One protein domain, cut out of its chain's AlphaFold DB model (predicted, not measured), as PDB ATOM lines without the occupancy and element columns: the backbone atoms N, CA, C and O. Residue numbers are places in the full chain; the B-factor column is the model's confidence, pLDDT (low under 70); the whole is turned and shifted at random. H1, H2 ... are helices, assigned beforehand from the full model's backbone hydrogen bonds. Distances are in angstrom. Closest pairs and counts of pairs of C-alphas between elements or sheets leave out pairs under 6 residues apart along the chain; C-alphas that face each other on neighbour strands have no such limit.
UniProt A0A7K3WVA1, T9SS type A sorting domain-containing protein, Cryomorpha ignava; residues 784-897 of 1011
ATOM      1  N   ALA A 784     142.795 151.241 189.928       69.38
ATOM      2  CA  ALA A 784     142.540 152.368 189.038       69.38
ATOM      3  C   ALA A 784     143.785 152.779 188.239       69.38
ATOM      4  O   ALA A 784     143.656 153.454 187.215       69.38
ATOM      5  N   GLY A 785     144.977 152.371 188.691       72.25
ATOM      6  CA  GLY A 785     146.222 152.988 188.255       72.25
ATOM      7  C   GLY A 785     146.366 154.407 188.805       72.25
ATOM      8  O   GLY A 785     145.650 154.817 189.719       72.25
ATOM      9  N   PHE A 786     147.268 155.191 188.225       78.75
ATOM     10  CA  PHE A 786     147.517 156.564 188.669       78.75
ATOM     11  C   PHE A 786     147.586 157.536 187.498       78.75
ATOM     12  O   PHE A 786     147.969 157.182 186.385       78.75
ATOM     13  N   HIS A 787     147.228 158.793 187.755       80.06
ATOM     14  CA  HIS A 787     147.441 159.875 186.801       80.06
ATOM     15  C   HIS A 787     148.741 160.612 187.157       80.06
ATOM     16  O   HIS A 787     148.836 161.110 188.285       80.06
ATOM     17  N   PRO A 788     149.716 160.757 186.242       78.81
ATOM     18  CA  PRO A 788     151.010 161.373 186.553       78.81
ATOM     19  C   PRO A 788     150.923 162.783 187.162       78.81
ATOM     20  O   PRO A 788     151.590 163.064 188.156       78.81
ATOM     21  N   ASP A 789     150.018 163.634 186.664       80.31
ATOM     22  CA  ASP A 789     149.788 164.973 187.242       80.31
ATOM     23  C   ASP A 789     149.353 164.944 188.714       80.31
ATOM     24  O   ASP A 789     149.612 165.892 189.456       80.31
ATOM     25  N   THR A 790     148.695 163.866 189.160       81.44
ATOM     26  CA  THR A 790     148.309 163.715 190.571       81.44
ATOM     27  C   THR A 790     149.549 163.563 191.439       81.44
ATOM     28  O   THR A 790     149.625 164.198 192.488       81.44
ATOM     29  N   LEU A 791     150.533 162.785 190.978       81.06
ATOM     30  CA  LEU A 791     151.790 162.560 191.684       81.06
ATOM     31  C   LEU A 791     152.643 163.840 191.722       81.06
ATOM     32  O   LEU A 791     153.095 164.244 192.789       81.06
ATOM     33  N   ILE A 792     152.760 164.553 190.597       86.44
ATOM     34  CA  ILE A 792     153.465 165.847 190.526       86.44
ATOM     35  C   ILE A 792     152.826 166.875 191.461       86.44
ATOM     36  O   ILE A 792     153.509 167.519 192.259       86.44
ATOM     37  N   LYS A 793     151.498 167.034 191.386       83.62
ATOM     38  CA  LYS A 793     150.763 167.959 192.254       83.62
ATOM     39  C   LYS A 793     150.928 167.580 193.722       83.62
ATOM     40  O   LYS A 793     151.057 168.467 194.568       83.62
ATOM     41  N   TYR A 794     150.931 166.286 194.020       83.94
ATOM     42  CA  TYR A 794     151.141 165.777 195.363       83.94
ATOM     43  C   TYR A 794     152.528 166.146 195.903       83.94
ATOM     44  O   TYR A 794     152.590 166.806 196.942       83.94
ATOM     45  N   PHE A 795     153.607 165.859 195.169       84.69
ATOM     46  CA  PHE A 795     154.967 166.233 195.575       84.69
ATOM     47  C   PHE A 795     155.156 167.749 195.671       84.69
ATOM     48  O   PHE A 795     155.687 168.235 196.660       84.69
ATOM     49  N   SER A 796     154.572 168.534 194.756       81.50
ATOM     50  CA  SER A 796     154.574 170.006 194.869       81.50
ATOM     51  C   SER A 796     153.901 170.529 196.144       81.50
ATOM     52  O   SER A 796     154.171 171.645 196.596       81.50
ATOM     53  N   SER A 797     152.976 169.747 196.711       72.88
ATOM     54  CA  SER A 797     152.308 170.117 197.949       72.88
ATOM     55  C   SER A 797     153.239 169.935 199.140       72.88
ATOM     56  O   SER A 797     153.064 170.635 200.133       72.88
ATOM     57  N   VAL A 798     154.199 169.016 199.062       71.12
ATOM     58  CA  VAL A 798     155.136 168.669 200.128       71.12
ATOM     59  C   VAL A 798     156.234 169.724 200.135       71.12
ATOM     60  O   VAL A 798     157.041 169.828 199.220       71.12
ATOM     61  N   ARG A 799     156.210 170.594 201.148       71.56
ATOM     62  CA  ARG A 799     157.127 171.736 201.260       71.56
ATOM     63  C   ARG A 799     158.428 171.344 201.969       71.56
ATOM     64  O   ARG A 799     158.829 172.028 202.899       71.56
ATOM     65  N   SER A 800     159.083 170.278 201.524       77.50
ATOM     66  CA  SER A 800     160.402 169.837 202.005       77.50
ATOM     67  C   SER A 800     161.384 169.742 200.838       77.50
ATOM     68  O   SER A 800     160.952 169.653 199.687       77.50
ATOM     69  N   LEU A 801     162.686 169.767 201.128       81.19
ATOM     70  CA  LEU A 801     163.731 169.609 200.112       81.19
ATOM     71  C   LEU A 801     163.576 168.267 199.371       81.19
ATOM     72  O   LEU A 801     163.465 168.253 198.147       81.19
ATOM     73  N   THR A 802     163.408 167.169 200.112       81.06
ATOM     74  CA  THR A 802     163.089 165.830 199.585       81.06
ATOM     75  C   THR A 802     161.876 165.838 198.649       81.06
ATOM     76  O   THR A 802     161.940 165.339 197.527       81.06
ATOM     77  N   GLY A 803     160.774 166.487 199.048       82.88
ATOM     78  CA  GLY A 803     159.572 166.598 198.216       82.88
ATOM     79  C   GLY A 803     159.817 167.353 196.901       82.88
ATOM     80  O   GLY A 803     159.190 167.047 195.884       82.88
ATOM     81  N   ARG A 804     160.761 168.309 196.875       88.25
ATOM     82  CA  ARG A 804     161.178 168.998 195.641       88.25
ATOM     83  C   ARG A 804     162.003 168.101 194.728       88.25
ATOM     84  O   ARG A 804     161.710 168.085 193.534       88.25
ATOM     85  N   TYR A 805     162.942 167.318 195.256       89.31
ATOM     86  CA  TYR A 805     163.664 166.311 194.465       89.31
ATOM     87  C   TYR A 805     162.712 165.267 193.874       89.31
ATOM     88  O   TYR A 805     162.742 164.993 192.674       89.31
ATOM     89  N   GLN A 806     161.761 164.765 194.663       88.31
ATOM     90  CA  GLN A 806     160.725 163.868 194.151       88.31
ATOM     91  C   GLN A 806     159.877 164.532 193.056       88.31
ATOM     92  O   GLN A 806     159.555 163.894 192.052       88.31
ATOM     93  N   GLN A 807     159.538 165.819 193.199       91.12
ATOM     94  CA  GLN A 807     158.841 166.577 192.159       91.12
ATOM     95  C   GLN A 807     159.680 166.696 190.874       91.12
ATOM     96  O   GLN A 807     159.132 166.525 189.783       91.12
ATOM     97  N   ILE A 808     160.987 166.960 190.993       92.75
ATOM     98  CA  ILE A 808     161.941 167.016 189.874       92.75
ATOM     99  C   ILE A 808     161.909 165.699 189.098       92.75
ATOM    100  O   ILE A 808     161.580 165.696 187.913       92.75
ATOM    101  N   TYR A 809     162.140 164.567 189.764       91.38
ATOM    102  CA  TYR A 809     162.196 163.266 189.093       91.38
ATOM    103  C   TYR A 809     160.826 162.768 188.602       91.38
ATOM    104  O   TYR A 809     160.753 162.013 187.629       91.38
ATOM    105  N   ALA A 810     159.721 163.233 189.194       90.69
ATOM    106  CA  ALA A 810     158.387 163.014 188.636       90.69
ATOM    107  C   ALA A 810     158.195 163.747 187.293       90.69
ATOM    108  O   ALA A 810     157.583 163.189 186.380       90.69
ATOM    109  N   TYR A 811     158.736 164.963 187.137       93.50
ATOM    110  CA  TYR A 811     158.775 165.650 185.841       93.50
ATOM    111  C   TYR A 811     159.718 164.958 184.849       93.50
ATOM    112  O   TYR A 811     159.359 164.808 183.677       93.50
ATOM    113  N   THR A 812     160.884 164.497 185.309       92.50
ATOM    114  CA  THR A 812     161.869 163.766 184.496       92.50
ATOM    115  C   THR A 812     161.270 162.505 183.869       92.50
ATOM    116  O   THR A 812     161.363 162.335 182.654       92.50
ATOM    117  N   GLY A 813     160.531 161.688 184.630       88.00
ATOM    118  CA  GLY A 813     159.868 160.475 184.115       88.00
ATOM    119  C   GLY A 813     158.761 160.732 183.071       88.00
ATOM    120  O   GLY A 813     158.315 159.814 182.370       88.00
ATOM    121  N   LEU A 814     158.314 161.987 182.943       88.25
ATOM    122  CA  LEU A 814     157.389 162.466 181.906       88.25
ATOM    123  C   LEU A 814     158.086 163.249 180.785       88.25
ATOM    124  O   LEU A 814     157.408 163.852 179.954       88.25
ATOM    125  N   HIS A 815     159.420 163.263 180.774       91.38
ATOM    126  CA  HIS A 815     160.264 164.016 179.845       91.38
ATOM    127  C   HIS A 815     159.991 165.537 179.884       91.38
ATOM    128  O   HIS A 815     160.211 166.256 178.907       91.38
ATOM    129  N   GLN A 816     159.511 166.060 181.020       93.88
ATOM    130  CA  GLN A 816     159.218 167.483 181.229       93.88
ATOM    131  C   GLN A 816     160.416 168.225 181.844       93.88
ATOM    132  O   GLN A 816     160.296 168.886 182.875       93.88
ATOM    133  N   TYR A 817     161.581 168.144 181.197       95.69
ATOM    134  CA  TYR A 817     162.851 168.658 181.734       95.69
ATOM    135  C   TYR A 817     162.847 170.167 182.030       95.69
ATOM    136  O   TYR A 817     163.459 170.604 182.995       95.69
ATOM    137  N   ILE A 818     162.108 170.970 181.254       95.19
ATOM    138  CA  ILE A 818     161.972 172.417 181.509       95.19
ATOM    139  C   ILE A 818     161.256 172.675 182.845       95.19
ATOM    140  O   ILE A 818     161.651 173.561 183.597       95.19
ATOM    141  N   ASN A 819     160.221 171.888 183.155       95.56
ATOM    142  CA  ASN A 819     159.510 172.005 184.428       95.56
ATOM    143  C   ASN A 819     160.376 171.502 185.590       95.56
ATOM    144  O   ASN A 819     160.335 172.093 186.662       95.56
ATOM    145  N   ALA A 820     161.171 170.449 185.369       95.31
ATOM    146  CA  ALA A 820     162.129 169.944 186.350       95.31
ATOM    147  C   ALA A 820     163.182 171.008 186.716       95.31
ATOM    148  O   ALA A 820     163.336 171.326 187.893       95.31
ATOM    149  N   LEU A 821     163.818 171.635 185.718       96.00
ATOM    150  CA  LEU A 821     164.792 172.720 185.917       96.00
ATOM    151  C   LEU A 821     164.172 173.936 186.625       96.00
ATOM    152  O   LEU A 821     164.771 174.496 187.534       96.00
ATOM    153  N   ALA A 822     162.921 174.290 186.313       94.69
ATOM    154  CA  ALA A 822     162.228 175.364 187.029       94.69
ATOM    155  C   ALA A 822     161.999 175.053 188.524       94.69
ATOM    156  O   ALA A 822     161.898 175.972 189.340       94.69
ATOM    157  N   VAL A 823     161.890 173.770 188.903       94.62
ATOM    158  CA  VAL A 823     161.848 173.373 190.319       94.62
ATOM    159  C   VAL A 823     163.233 173.507 190.950       94.62
ATOM    160  O   VAL A 823     163.298 174.062 192.045       94.62
ATOM    161  N   VAL A 824     164.305 173.090 190.262       94.06
ATOM    162  CA  VAL A 824     165.708 173.276 190.696       94.06
ATOM    163  C   VAL A 824     165.988 174.747 191.012       94.06
ATOM    164  O   VAL A 824     166.318 175.068 192.153       94.06
ATOM    165  N   ASP A 825     165.697 175.656 190.075       91.75
ATOM    166  CA  ASP A 825     165.849 177.112 190.255       91.75
ATOM    167  C   ASP A 825     165.101 177.639 191.492       91.75
ATOM    168  O   ASP A 825     165.509 178.601 192.150       91.75
ATOM    169  N   SER A 826     163.963 177.019 191.818       91.50
ATOM    170  CA  SER A 826     163.144 177.423 192.956       91.50
ATOM    171  C   SER A 826     163.699 176.958 194.302       91.50
ATOM    172  O   SER A 826     163.354 177.571 195.314       91.50
ATOM    173  N   ILE A 827     164.528 175.906 194.353       90.44
ATOM    174  CA  ILE A 827     165.056 175.361 195.612       90.44
ATOM    175  C   ILE A 827     165.957 176.404 196.284       90.44
ATOM    176  O   ILE A 827     165.687 176.791 197.423       90.44
ATOM    177  N   SER A 828     166.924 176.963 195.553       83.69
ATOM    178  CA  SER A 828     167.865 177.974 196.063       83.69
ATOM    179  C   SER A 828     167.195 179.271 196.541       83.69
ATOM    180  O   SER A 828     167.789 180.042 197.290       83.69
ATOM    181  N   LEU A 829     165.948 179.530 196.125       82.69
ATOM    182  CA  LEU A 829     165.166 180.696 196.552       82.69
ATOM    183  C   LEU A 829     164.387 180.473 197.856       82.69
ATOM    184  O   LEU A 829     164.011 181.448 198.507       82.69
ATOM    185  N   HIS A 830     164.089 179.220 198.212       80.88
ATOM    186  CA  HIS A 830     163.174 178.889 199.311       80.88
ATOM    187  C   HIS A 830     163.821 178.090 200.445       80.88
ATOM    188  O   HIS A 830     163.232 178.024 201.523       80.88
ATOM    189  N   TYR A 831     164.996 177.501 200.218       80.31
ATOM    190  CA  TYR A 831     165.701 176.673 201.193       80.31
ATOM    191  C   TYR A 831     167.112 177.216 201.424       80.31
ATOM    192  O   TYR A 831     167.794 177.637 200.492       80.31
ATOM    193  N   LYS A 832     167.546 177.210 202.686       77.62
ATOM    194  CA  LYS A 832     168.943 177.447 203.051       77.62
ATOM    195  C   LYS A 832     169.657 176.102 202.962       77.62
ATOM    196  O   LYS A 832     169.302 175.199 203.707       77.62
ATOM    197  N   LEU A 833     170.608 175.981 202.041       80.31
ATOM    198  CA  LEU A 833     171.291 174.721 201.748       80.31
ATOM    199  C   LEU A 833     172.685 174.669 202.395       80.31
ATOM    200  O   LEU A 833     173.368 175.696 202.464       80.31
ATOM    201  N   SER A 834     173.109 173.484 202.838       77.25
ATOM    202  CA  SER A 834     174.507 173.196 203.194       77.25
ATOM    203  C   SER A 834     175.403 173.132 201.949       77.25
ATOM    204  O   SER A 834     174.914 173.096 200.818       77.25
ATOM    205  N   SER A 835     176.727 173.098 202.135       79.69
ATOM    206  CA  SER A 835     177.690 172.929 201.035       79.69
ATOM    207  C   SER A 835     177.425 171.666 200.217       79.69
ATOM    208  O   SER A 835     177.494 171.687 198.991       79.69
ATOM    209  N   GLU A 836     177.085 170.578 200.893       78.69
ATOM    210  CA  GLU A 836     176.831 169.273 200.294       78.69
ATOM    211  C   GLU A 836     175.485 169.257 199.563       78.69
ATOM    212  O   GLU A 836     175.395 168.730 198.459       78.69
ATOM    213  N   GLN A 837     174.452 169.902 200.122       83.19
ATOM    214  CA  GLN A 837     173.155 170.055 199.451       83.19
ATOM    215  C   GLN A 837     173.255 170.929 198.189       83.19
ATOM    216  O   GLN A 837     172.566 170.657 197.210       83.19
ATOM    217  N   ILE A 838     174.117 171.957 198.186       86.50
ATOM    218  CA  ILE A 838     174.416 172.741 196.974       86.50
ATOM    219  C   ILE A 838     175.089 171.848 195.928       86.50
ATOM    220  O   ILE A 838     174.657 171.842 194.781       86.50
ATOM    221  N   SER A 839     176.083 171.050 196.328       86.56
ATOM    222  CA  SER A 839     176.768 170.126 195.416       86.56
ATOM    223  C   SER A 839     175.813 169.111 194.776       86.56
ATOM    224  O   SER A 839     175.926 168.841 193.582       86.56
ATOM    225  N   GLU A 840     174.857 168.563 195.534       87.94
ATOM    226  CA  GLU A 840     173.838 167.656 194.983       87.94
ATOM    227  C   GLU A 840     172.842 168.381 194.068       87.94
ATOM    228  O   GLU A 840     172.400 167.820 193.062       87.94
ATOM    229  N   LEU A 841     172.468 169.624 194.387       90.81
ATOM    230  CA  LEU A 841     171.592 170.421 193.528       90.81
ATOM    231  C   LEU A 841     172.259 170.731 192.178       90.81
ATOM    232  O   LEU A 841     171.618 170.542 191.145       90.81
ATOM    233  N   ASP A 842     173.537 171.120 192.191       91.88
ATOM    234  CA  ASP A 842     174.339 171.361 190.985       91.88
ATOM    235  C   ASP A 842     174.474 170.066 190.157       91.88
ATOM    236  O   ASP A 842     174.219 170.056 188.953       91.88
ATOM    237  N   ASN A 843     174.772 168.931 190.804       93.12
ATOM    238  CA  ASN A 843     174.863 167.634 190.122       93.12
ATOM    239  C   ASN A 843     173.509 167.174 189.548       93.12
ATOM    240  O   ASN A 843     173.434 166.579 188.471       93.12
ATOM    241  N   THR A 844     172.409 167.478 190.247       93.62
ATOM    242  CA  THR A 844     171.047 167.248 189.747       93.62
ATOM    243  C   THR A 844     170.774 168.084 188.502       93.62
ATOM    244  O   THR A 844     170.199 167.569 187.543       93.62
ATOM    245  N   GLU A 845     171.183 169.352 188.485       95.00
ATOM    246  CA  GLU A 845     171.052 170.224 187.318       95.00
ATOM    247  C   GLU A 845     171.826 169.664 186.111       95.00
ATOM    248  O   GLU A 845     171.245 169.511 185.029       95.00
ATOM    249  N   ASP A 846     173.083 169.253 186.309       95.56
ATOM    250  CA  ASP A 846     173.919 168.620 185.280       95.56
ATOM    251  C   ASP A 846     173.278 167.337 184.728       95.56
ATOM    252  O   ASP A 846     173.185 167.140 183.509       95.56
ATOM    253  N   PHE A 847     172.751 166.483 185.610       96.12
ATOM    254  CA  PHE A 847     172.039 165.268 185.222       96.12
ATOM    255  C   PHE A 847     170.775 165.561 184.403       96.12
ATOM    256  O   PHE A 847     170.515 164.902 183.392       96.12
ATOM    257  N   LEU A 848     169.993 166.577 184.779       96.81
ATOM    258  CA  LEU A 848     168.808 166.979 184.019       96.81
ATOM    259  C   LEU A 848     169.171 167.531 182.639       96.81
ATOM    260  O   LEU A 848     168.482 167.214 181.665       96.81
ATOM    261  N   TYR A 849     170.240 168.325 182.525       97.00
ATOM    262  CA  TYR A 849     170.723 168.801 181.229       97.00
ATOM    263  C   TYR A 849     171.213 167.657 180.341       97.00
ATOM    264  O   TYR A 849     170.889 167.645 179.150       97.00
ATOM    265  N   PHE A 850     171.910 166.673 180.916       97.19
ATOM    266  CA  PHE A 850     172.307 165.454 180.215       97.19
ATOM    267  C   PHE A 850     171.090 164.707 179.650       97.19
ATOM    268  O   PHE A 850     171.003 164.482 178.441       97.19
ATOM    269  N   LEU A 851     170.103 164.385 180.495       96.31
ATOM    270  CA  LEU A 851     168.896 163.670 180.063       96.31
ATOM    271  C   LEU A 851     168.100 164.458 179.018       96.31
ATOM    272  O   LEU A 851     167.595 163.889 178.048       96.31
ATOM    273  N   LYS A 852     168.013 165.782 179.188       96.44
ATOM    274  CA  LYS A 852     167.360 166.665 178.225       96.44
ATOM    275  C   LYS A 852     168.046 166.597 176.857       96.44
ATOM    276  O   LYS A 852     167.342 166.498 175.858       96.44
ATOM    277  N   ALA A 853     169.378 166.647 176.806       95.94
ATOM    278  CA  ALA A 853     170.129 166.587 175.552       95.94
ATOM    279  C   ALA A 853     169.894 165.260 174.809       95.94
ATOM    280  O   ALA A 853     169.595 165.271 173.616       95.94
ATOM    281  N   VAL A 854     169.924 164.131 175.527       95.12
ATOM    282  CA  VAL A 854     169.623 162.803 174.963       95.12
ATOM    283  C   VAL A 854     168.191 162.746 174.413       95.12
ATOM    284  O   VAL A 854     167.964 162.262 173.301       95.12
ATOM    285  N   ASN A 855     167.219 163.289 175.151       93.75
ATOM    286  CA  ASN A 855     165.821 163.309 174.724       93.75
ATOM    287  C   ASN A 855     165.555 164.272 173.549       93.75
ATOM    288  O   ASN A 855     164.710 163.969 172.707       93.75
ATOM    289  N   ASP A 856     166.241 165.418 173.470       93.75
ATOM    290  CA  ASP A 856     166.130 166.353 172.338       93.75
ATOM    291  C   ASP A 856     166.559 165.685 171.011       93.75
ATOM    292  O   ASP A 856     165.993 165.985 169.957       93.75
ATOM    293  N   ASP A 857     167.485 164.720 171.076       92.19
ATOM    294  CA  ASP A 857     167.904 163.863 169.958       92.19
ATOM    295  C   ASP A 857     166.941 162.693 169.672       92.19
ATOM    296  O   ASP A 857     167.200 161.872 168.788       92.19
ATOM    297  N   VAL A 858     165.814 162.600 170.390       89.31
ATOM    298  CA  VAL A 858     164.820 161.516 170.277       89.31
ATOM    299  C   VAL A 858     165.430 160.137 170.584       89.31
ATOM    300  O   VAL A 858     165.074 159.126 169.974       89.31
ATOM    301  N   ARG A 859     166.371 160.096 171.533       89.69
ATOM    302  CA  ARG A 859     166.976 158.874 172.078       89.69
ATOM    303  C   ARG A 859     166.565 158.681 173.537       89.69
ATOM    304  O   ARG A 859     166.132 159.628 174.192       89.69
ATOM    305  N   ASP A 860     166.689 157.455 174.034       88.06
ATOM    306  CA  ASP A 860     166.540 157.137 175.461       88.06
ATOM    307  C   ASP A 860     167.904 156.748 176.067       88.06
ATOM    308  O   ASP A 860     168.909 156.609 175.363       88.06
ATOM    309  N   VAL A 861     167.949 156.588 177.388       91.31
ATOM    310  CA  VAL A 861     169.167 156.328 178.177       91.31
ATOM    311  C   VAL A 861     169.825 154.974 177.906       91.31
ATOM    312  O   VAL A 861     170.886 154.696 178.451       91.31
ATOM    313  N   ASP A 862     169.226 154.138 177.063       89.50
ATOM    314  CA  ASP A 862     169.806 152.884 176.587       89.50
ATOM    315  C   ASP A 862     170.435 152.992 175.187       89.50
ATOM    316  O   ASP A 862     171.013 152.033 174.671       89.50
ATOM    317  N   GLN A 863     170.423 154.194 174.604       90.88
ATOM    318  CA  GLN A 863     170.996 154.535 173.298       90.88
ATOM    319  C   GLN A 863     172.099 155.608 173.388       90.88
ATOM    320  O   GLN A 863     172.326 156.370 172.439       90.88
ATOM    321  N   LEU A 864     172.793 155.683 174.524       95.06
ATOM    322  CA  LEU A 864     173.927 156.578 174.740       95.06
ATOM    323  C   LEU A 864     175.130 156.220 173.858       95.06
ATOM    324  O   LEU A 864     175.483 155.058 173.643       95.06
ATOM    325  N   THR A 865     175.799 157.260 173.376       95.56
ATOM    326  CA  THR A 865     177.095 157.192 172.706       95.56
ATOM    327  C   THR A 865     178.225 157.014 173.718       95.56
ATOM    328  O   THR A 865     178.088 157.298 174.905       95.56
ATOM    329  N   GLN A 866     179.410 156.616 173.250       94.62
ATOM    330  CA  GLN A 866     180.565 156.459 174.136       94.62
ATOM    331  C   GLN A 866     181.007 157.772 174.815       94.62
ATOM    332  O   GLN A 866     181.575 157.710 175.903       94.62
ATOM    333  N   SER A 867     180.761 158.936 174.194       95.62
ATOM    334  CA  SER A 867     181.021 160.241 174.824       95.62
ATOM    335  C   SER A 867     180.044 160.487 175.966       95.62
ATOM    336  O   SER A 867     180.478 160.747 177.078       95.62
ATOM    337  N   GLU A 868     178.749 160.286 175.721       96.81
ATOM    338  CA  GLU A 868     177.699 160.466 176.730       96.81
ATOM    339  C   GLU A 868     177.854 159.497 177.903       96.81
ATOM    340  O   GLU A 868     177.637 159.879 179.044       96.81
ATOM    341  N   ILE A 869     178.303 158.263 177.653       96.19
ATOM    342  CA  ILE A 869     178.657 157.314 178.718       96.19
ATOM    343  C   ILE A 869     179.789 157.870 179.601       96.19
ATOM    344  O   ILE A 869     179.787 157.645 180.809       96.19
ATOM    345  N   ASN A 870     180.767 158.577 179.025       93.62
ATOM    346  CA  ASN A 870     181.845 159.192 179.804       93.62
ATOM    347  C   ASN A 870     181.356 160.429 180.567       93.62
ATOM    348  O   ASN A 870     181.763 160.610 181.710       93.62
ATOM    349  N   ASP A 871     180.483 161.237 179.965       94.56
ATOM    350  CA  ASP A 871     179.887 162.410 180.614       94.56
ATOM    351  C   ASP A 871     179.012 161.980 181.803       94.56
ATOM    352  O   ASP A 871     179.170 162.480 182.914       94.56
ATOM    353  N   LEU A 872     178.178 160.955 181.613       95.19
ATOM    354  CA  LEU A 872     177.357 160.368 182.670       95.19
ATOM    355  C   LEU A 872     178.201 159.759 183.796       95.19
ATOM    356  O   LEU A 872     177.840 159.841 184.968       95.19
ATOM    357  N   LYS A 873     179.365 159.196 183.456       93.88
ATOM    358  CA  LYS A 873     180.318 158.699 184.450       93.88
ATOM    359  C   LYS A 873     180.877 159.821 185.328       93.88
ATOM    360  O   LYS A 873     181.121 159.581 186.505       93.88
ATOM    361  N   LEU A 874     181.069 161.029 184.796       92.88
ATOM    362  CA  LEU A 874     181.498 162.175 185.605       92.88
ATOM    363  C   LEU A 874     180.416 162.580 186.613       92.88
ATOM    364  O   LEU A 874     180.746 162.785 187.775       92.88
ATOM    365  N   ILE A 875     179.146 162.589 186.195       93.44
ATOM    366  CA  ILE A 875     177.985 162.857 187.067       93.44
ATOM    367  C   ILE A 875     177.894 161.816 188.197       93.44
ATOM    368  O   ILE A 875     177.682 162.169 189.355       93.44
ATOM    369  N   SER A 876     178.130 160.532 187.889       91.25
ATOM    370  CA  SER A 876     178.124 159.454 188.897       91.25
ATOM    371  C   SER A 876     179.282 159.510 189.904       91.25
ATOM    372  O   SER A 876     179.255 158.807 190.902       91.25
ATOM    373  N   MET A 877     180.326 160.303 189.639       88.00
ATOM    374  CA  MET A 877     181.542 160.373 190.465       88.00
ATOM    375  C   MET A 877     181.598 161.610 191.371       88.00
ATOM    376  O   MET A 877     182.623 161.841 192.017       88.00
ATOM    377  N   VAL A 878     180.549 162.438 191.381       83.81
ATOM    378  CA  VAL A 878     180.476 163.622 192.244       83.81
ATOM    379  C   VAL A 878     180.297 163.183 193.696       83.81
ATOM    380  O   VAL A 878     179.421 162.382 193.996       83.81
ATOM    381  N   GLU A 879     181.127 163.725 194.590       75.19
ATOM    382  CA  GLU A 879     181.115 163.432 196.026       75.19
ATOM    383  C   GLU A 879     180.741 164.687 196.838       75.19
ATOM    384  O   GLU A 879     181.259 165.768 196.532       75.19
ATOM    385  N   PRO A 880     179.924 164.567 197.901       64.00
ATOM    386  CA  PRO A 880     179.345 163.322 198.413       64.00
ATOM    387  C   PRO A 880     178.195 162.826 197.512       64.00
ATOM    388  O   PRO A 880     177.309 163.600 197.158       64.00
ATOM    389  N   GLY A 881     178.262 161.565 197.071       65.81
ATOM    390  CA  GLY A 881     177.359 161.019 196.048       65.81
ATOM    391  C   GLY A 881     175.899 160.954 196.499       65.81
ATOM    392  O   GLY A 881     175.579 160.222 197.431       65.81
ATOM    393  N   GLY A 882     175.022 161.710 195.832       78.31
ATOM    394  CA  GLY A 882     173.582 161.768 196.102       78.31
ATOM    395  C   GLY A 882     172.700 161.069 195.076       78.31
ATOM    396  O   GLY A 882     173.165 160.316 194.219       78.31
ATOM    397  N   SER A 883     171.399 161.355 195.134       84.50
ATOM    398  CA  SER A 883     170.392 160.773 194.236       84.50
ATOM    399  C   SER A 883     170.748 160.950 192.752       84.50
ATOM    400  O   SER A 883     170.548 160.022 191.967       84.50
ATOM    401  N   ALA A 884     171.280 162.103 192.331       90.31
ATOM    402  CA  ALA A 884     171.683 162.314 190.938       90.31
ATOM    403  C   ALA A 884     172.854 161.409 190.515       90.31
ATOM    404  O   ALA A 884     172.808 160.818 189.430       90.31
ATOM    405  N   ALA A 885     173.866 161.264 191.375       90.31
ATOM    406  CA  ALA A 885     175.022 160.409 191.120       90.31
ATOM    407  C   ALA A 885     174.609 158.930 191.015       90.31
ATOM    408  O   ALA A 885     174.968 158.258 190.047       90.31
ATOM    409  N   GLU A 886     173.764 158.461 191.935       89.56
ATOM    410  CA  GLU A 886     173.265 157.080 191.948       89.56
ATOM    411  C   GLU A 886     172.356 156.780 190.758       89.56
ATOM    412  O   GLU A 886     172.477 155.751 190.101       89.56
ATOM    413  N   ARG A 887     171.476 157.713 190.377       92.62
ATOM    414  CA  ARG A 887     170.648 157.568 189.166       92.62
ATOM    415  C   ARG A 887     171.495 157.473 187.900       92.62
ATOM    416  O   ARG A 887     171.154 156.705 186.996       92.62
ATOM    417  N   ALA A 888     172.590 158.230 187.827       94.38
ATOM    418  CA  ALA A 888     173.551 158.138 186.735       94.38
ATOM    419  C   ALA A 888     174.274 156.780 186.728       94.38
ATOM    420  O   ALA A 888     174.363 156.142 185.674       94.38
ATOM    421  N   GLU A 889     174.718 156.294 187.890       92.19
ATOM    422  CA  GLU A 889     175.299 154.956 188.030       92.19
ATOM    423  C   GLU A 889     174.307 153.855 187.633       92.19
ATOM    424  O   GLU A 889     174.656 152.940 186.887       92.19
ATOM    425  N   ASN A 890     173.048 153.974 188.042       93.75
ATOM    426  CA  ASN A 890     171.993 153.016 187.740       93.75
ATOM    427  C   ASN A 890     171.769 152.858 186.228       93.75
ATOM    428  O   ASN A 890     171.577 151.736 185.748       93.75
ATOM    429  N   ILE A 891     171.867 153.946 185.451       95.19
ATOM    430  CA  ILE A 891     171.848 153.894 183.978       95.19
ATOM    431  C   ILE A 891     173.080 153.146 183.446       95.19
ATOM    432  O   ILE A 891     172.949 152.250 182.606       95.19
ATOM    433  N   LEU A 892     174.277 153.491 183.934       94.94
ATOM    434  CA  LEU A 892     175.538 152.877 183.505       94.94
ATOM    435  C   LEU A 892     175.574 151.371 183.795       94.94
ATOM    436  O   LEU A 892     175.983 150.578 182.941       94.94
ATOM    437  N   CYS A 893     175.117 150.967 184.976       91.44
ATOM    438  CA  CYS A 893     175.103 149.583 185.416       91.44
ATOM    439  C   CYS A 893     174.053 148.760 184.658       91.44
ATOM    440  O   CYS A 893     174.368 147.684 184.158       91.44
ATOM    441  N   PHE A 894     172.823 149.269 184.511       92.38
ATOM    442  CA  PHE A 894     171.724 148.499 183.923       92.38
ATOM    443  C   PHE A 894     171.847 148.307 182.402       92.38
ATOM    444  O   PHE A 894     171.507 147.238 181.895       92.38
ATOM    445  N   PHE A 895     172.304 149.326 181.663       91.88
ATOM    446  CA  PHE A 895     172.328 149.287 180.191       91.88
ATOM    447  C   PHE A 895     173.693 149.001 179.582       91.88
ATOM    448  O   PHE A 895     173.760 148.495 178.460       91.88
ATOM    449  N   TYR A 896     174.770 149.335 180.293       91.94
ATOM    450  CA  TYR A 896     176.123 149.320 179.738       91.94
ATOM    451  C   TYR A 896     177.080 148.392 180.485       91.94
ATOM    452  O   TYR A 896     178.262 148.367 180.135       91.94
ATOM    453  N   ASP A 897     176.597 147.660 181.497       87.62
ATOM    454  CA  ASP A 897     177.400 146.807 182.384       87.62
ATOM    455  C   ASP A 897     178.610 147.567 182.978       87.62
ATOM    456  O   ASP A 897     179.706 147.028 183.155       87.62
TER     457      ASP A 897
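Overview. This is residues 784 to 897 of the 1011 residues of the protein "T9SS type A sorting domain-containing protein" of Cryomorpha ignava (UniProt A0A7K3WVA1). Long helix H4 runs through the middle, with H3 packed on one side and the pair H5 and H6 on the other. H2 packs on H3 and comes close to H4, the centres of these three making a triangle, and H1 packs on H2, its centre the farthest from the mean of the C-alphas at 16.2 A. The printed part has 114 residues with six named helices, H1 to H6 in chain order, and no named strand: the class is all helix. H2 to H6 make an up-and-down bundle, each running against the one before. The whole is compact, radius of gyration of the C-alphas 14.3 A, spanning 41 by 39 by 22 A.

Arrangement. The hub is H4, residues 835 to 856. It touches H3, residues 817 to 830, at a shallow tilt of 16 degrees, opposite ways; the closest C-alphas, of Tyr 817 and Lys 852, are 6.1 A apart. With residues 843 to 850 alone it touches H5, residues 866 to 875, closest at C-alphas Asn 843 and Ile 875, 6.5 A. H6, residues 883 to 896, touches H4 at a steep tilt of 40 degrees, through 883 to 888 and 840 to 847 alone; C-alphas 844 and 884 come closest, 5.1 A. H2, residues 801 to 812, touches H3, closest C-alphas 808 and 820, 4.6 A. H1, residues 788 to 797, touches H2, closest C-alphas 795 and 807, 5.2 A. H1 and H4 are apart. Every O i to N i+4 pair is within hydrogen-bond range in H1, H2, H4, H5 and H6; in H3, 8 of 10 are.

Along the chain. H4 is 31.6 A long, from C-alpha 835 at (177.690, 172.929, 201.035); H3 20.3, H6 19.3, H2 16.8, H5 14.7 and H1 14.4 A. H1 begins at C-alpha 788, (151.010, 161.373, 186.553).

Size, cuts and confidence. The printed part has no cut and no long link. Residues 784, 880 and 881 have pLDDT under 70.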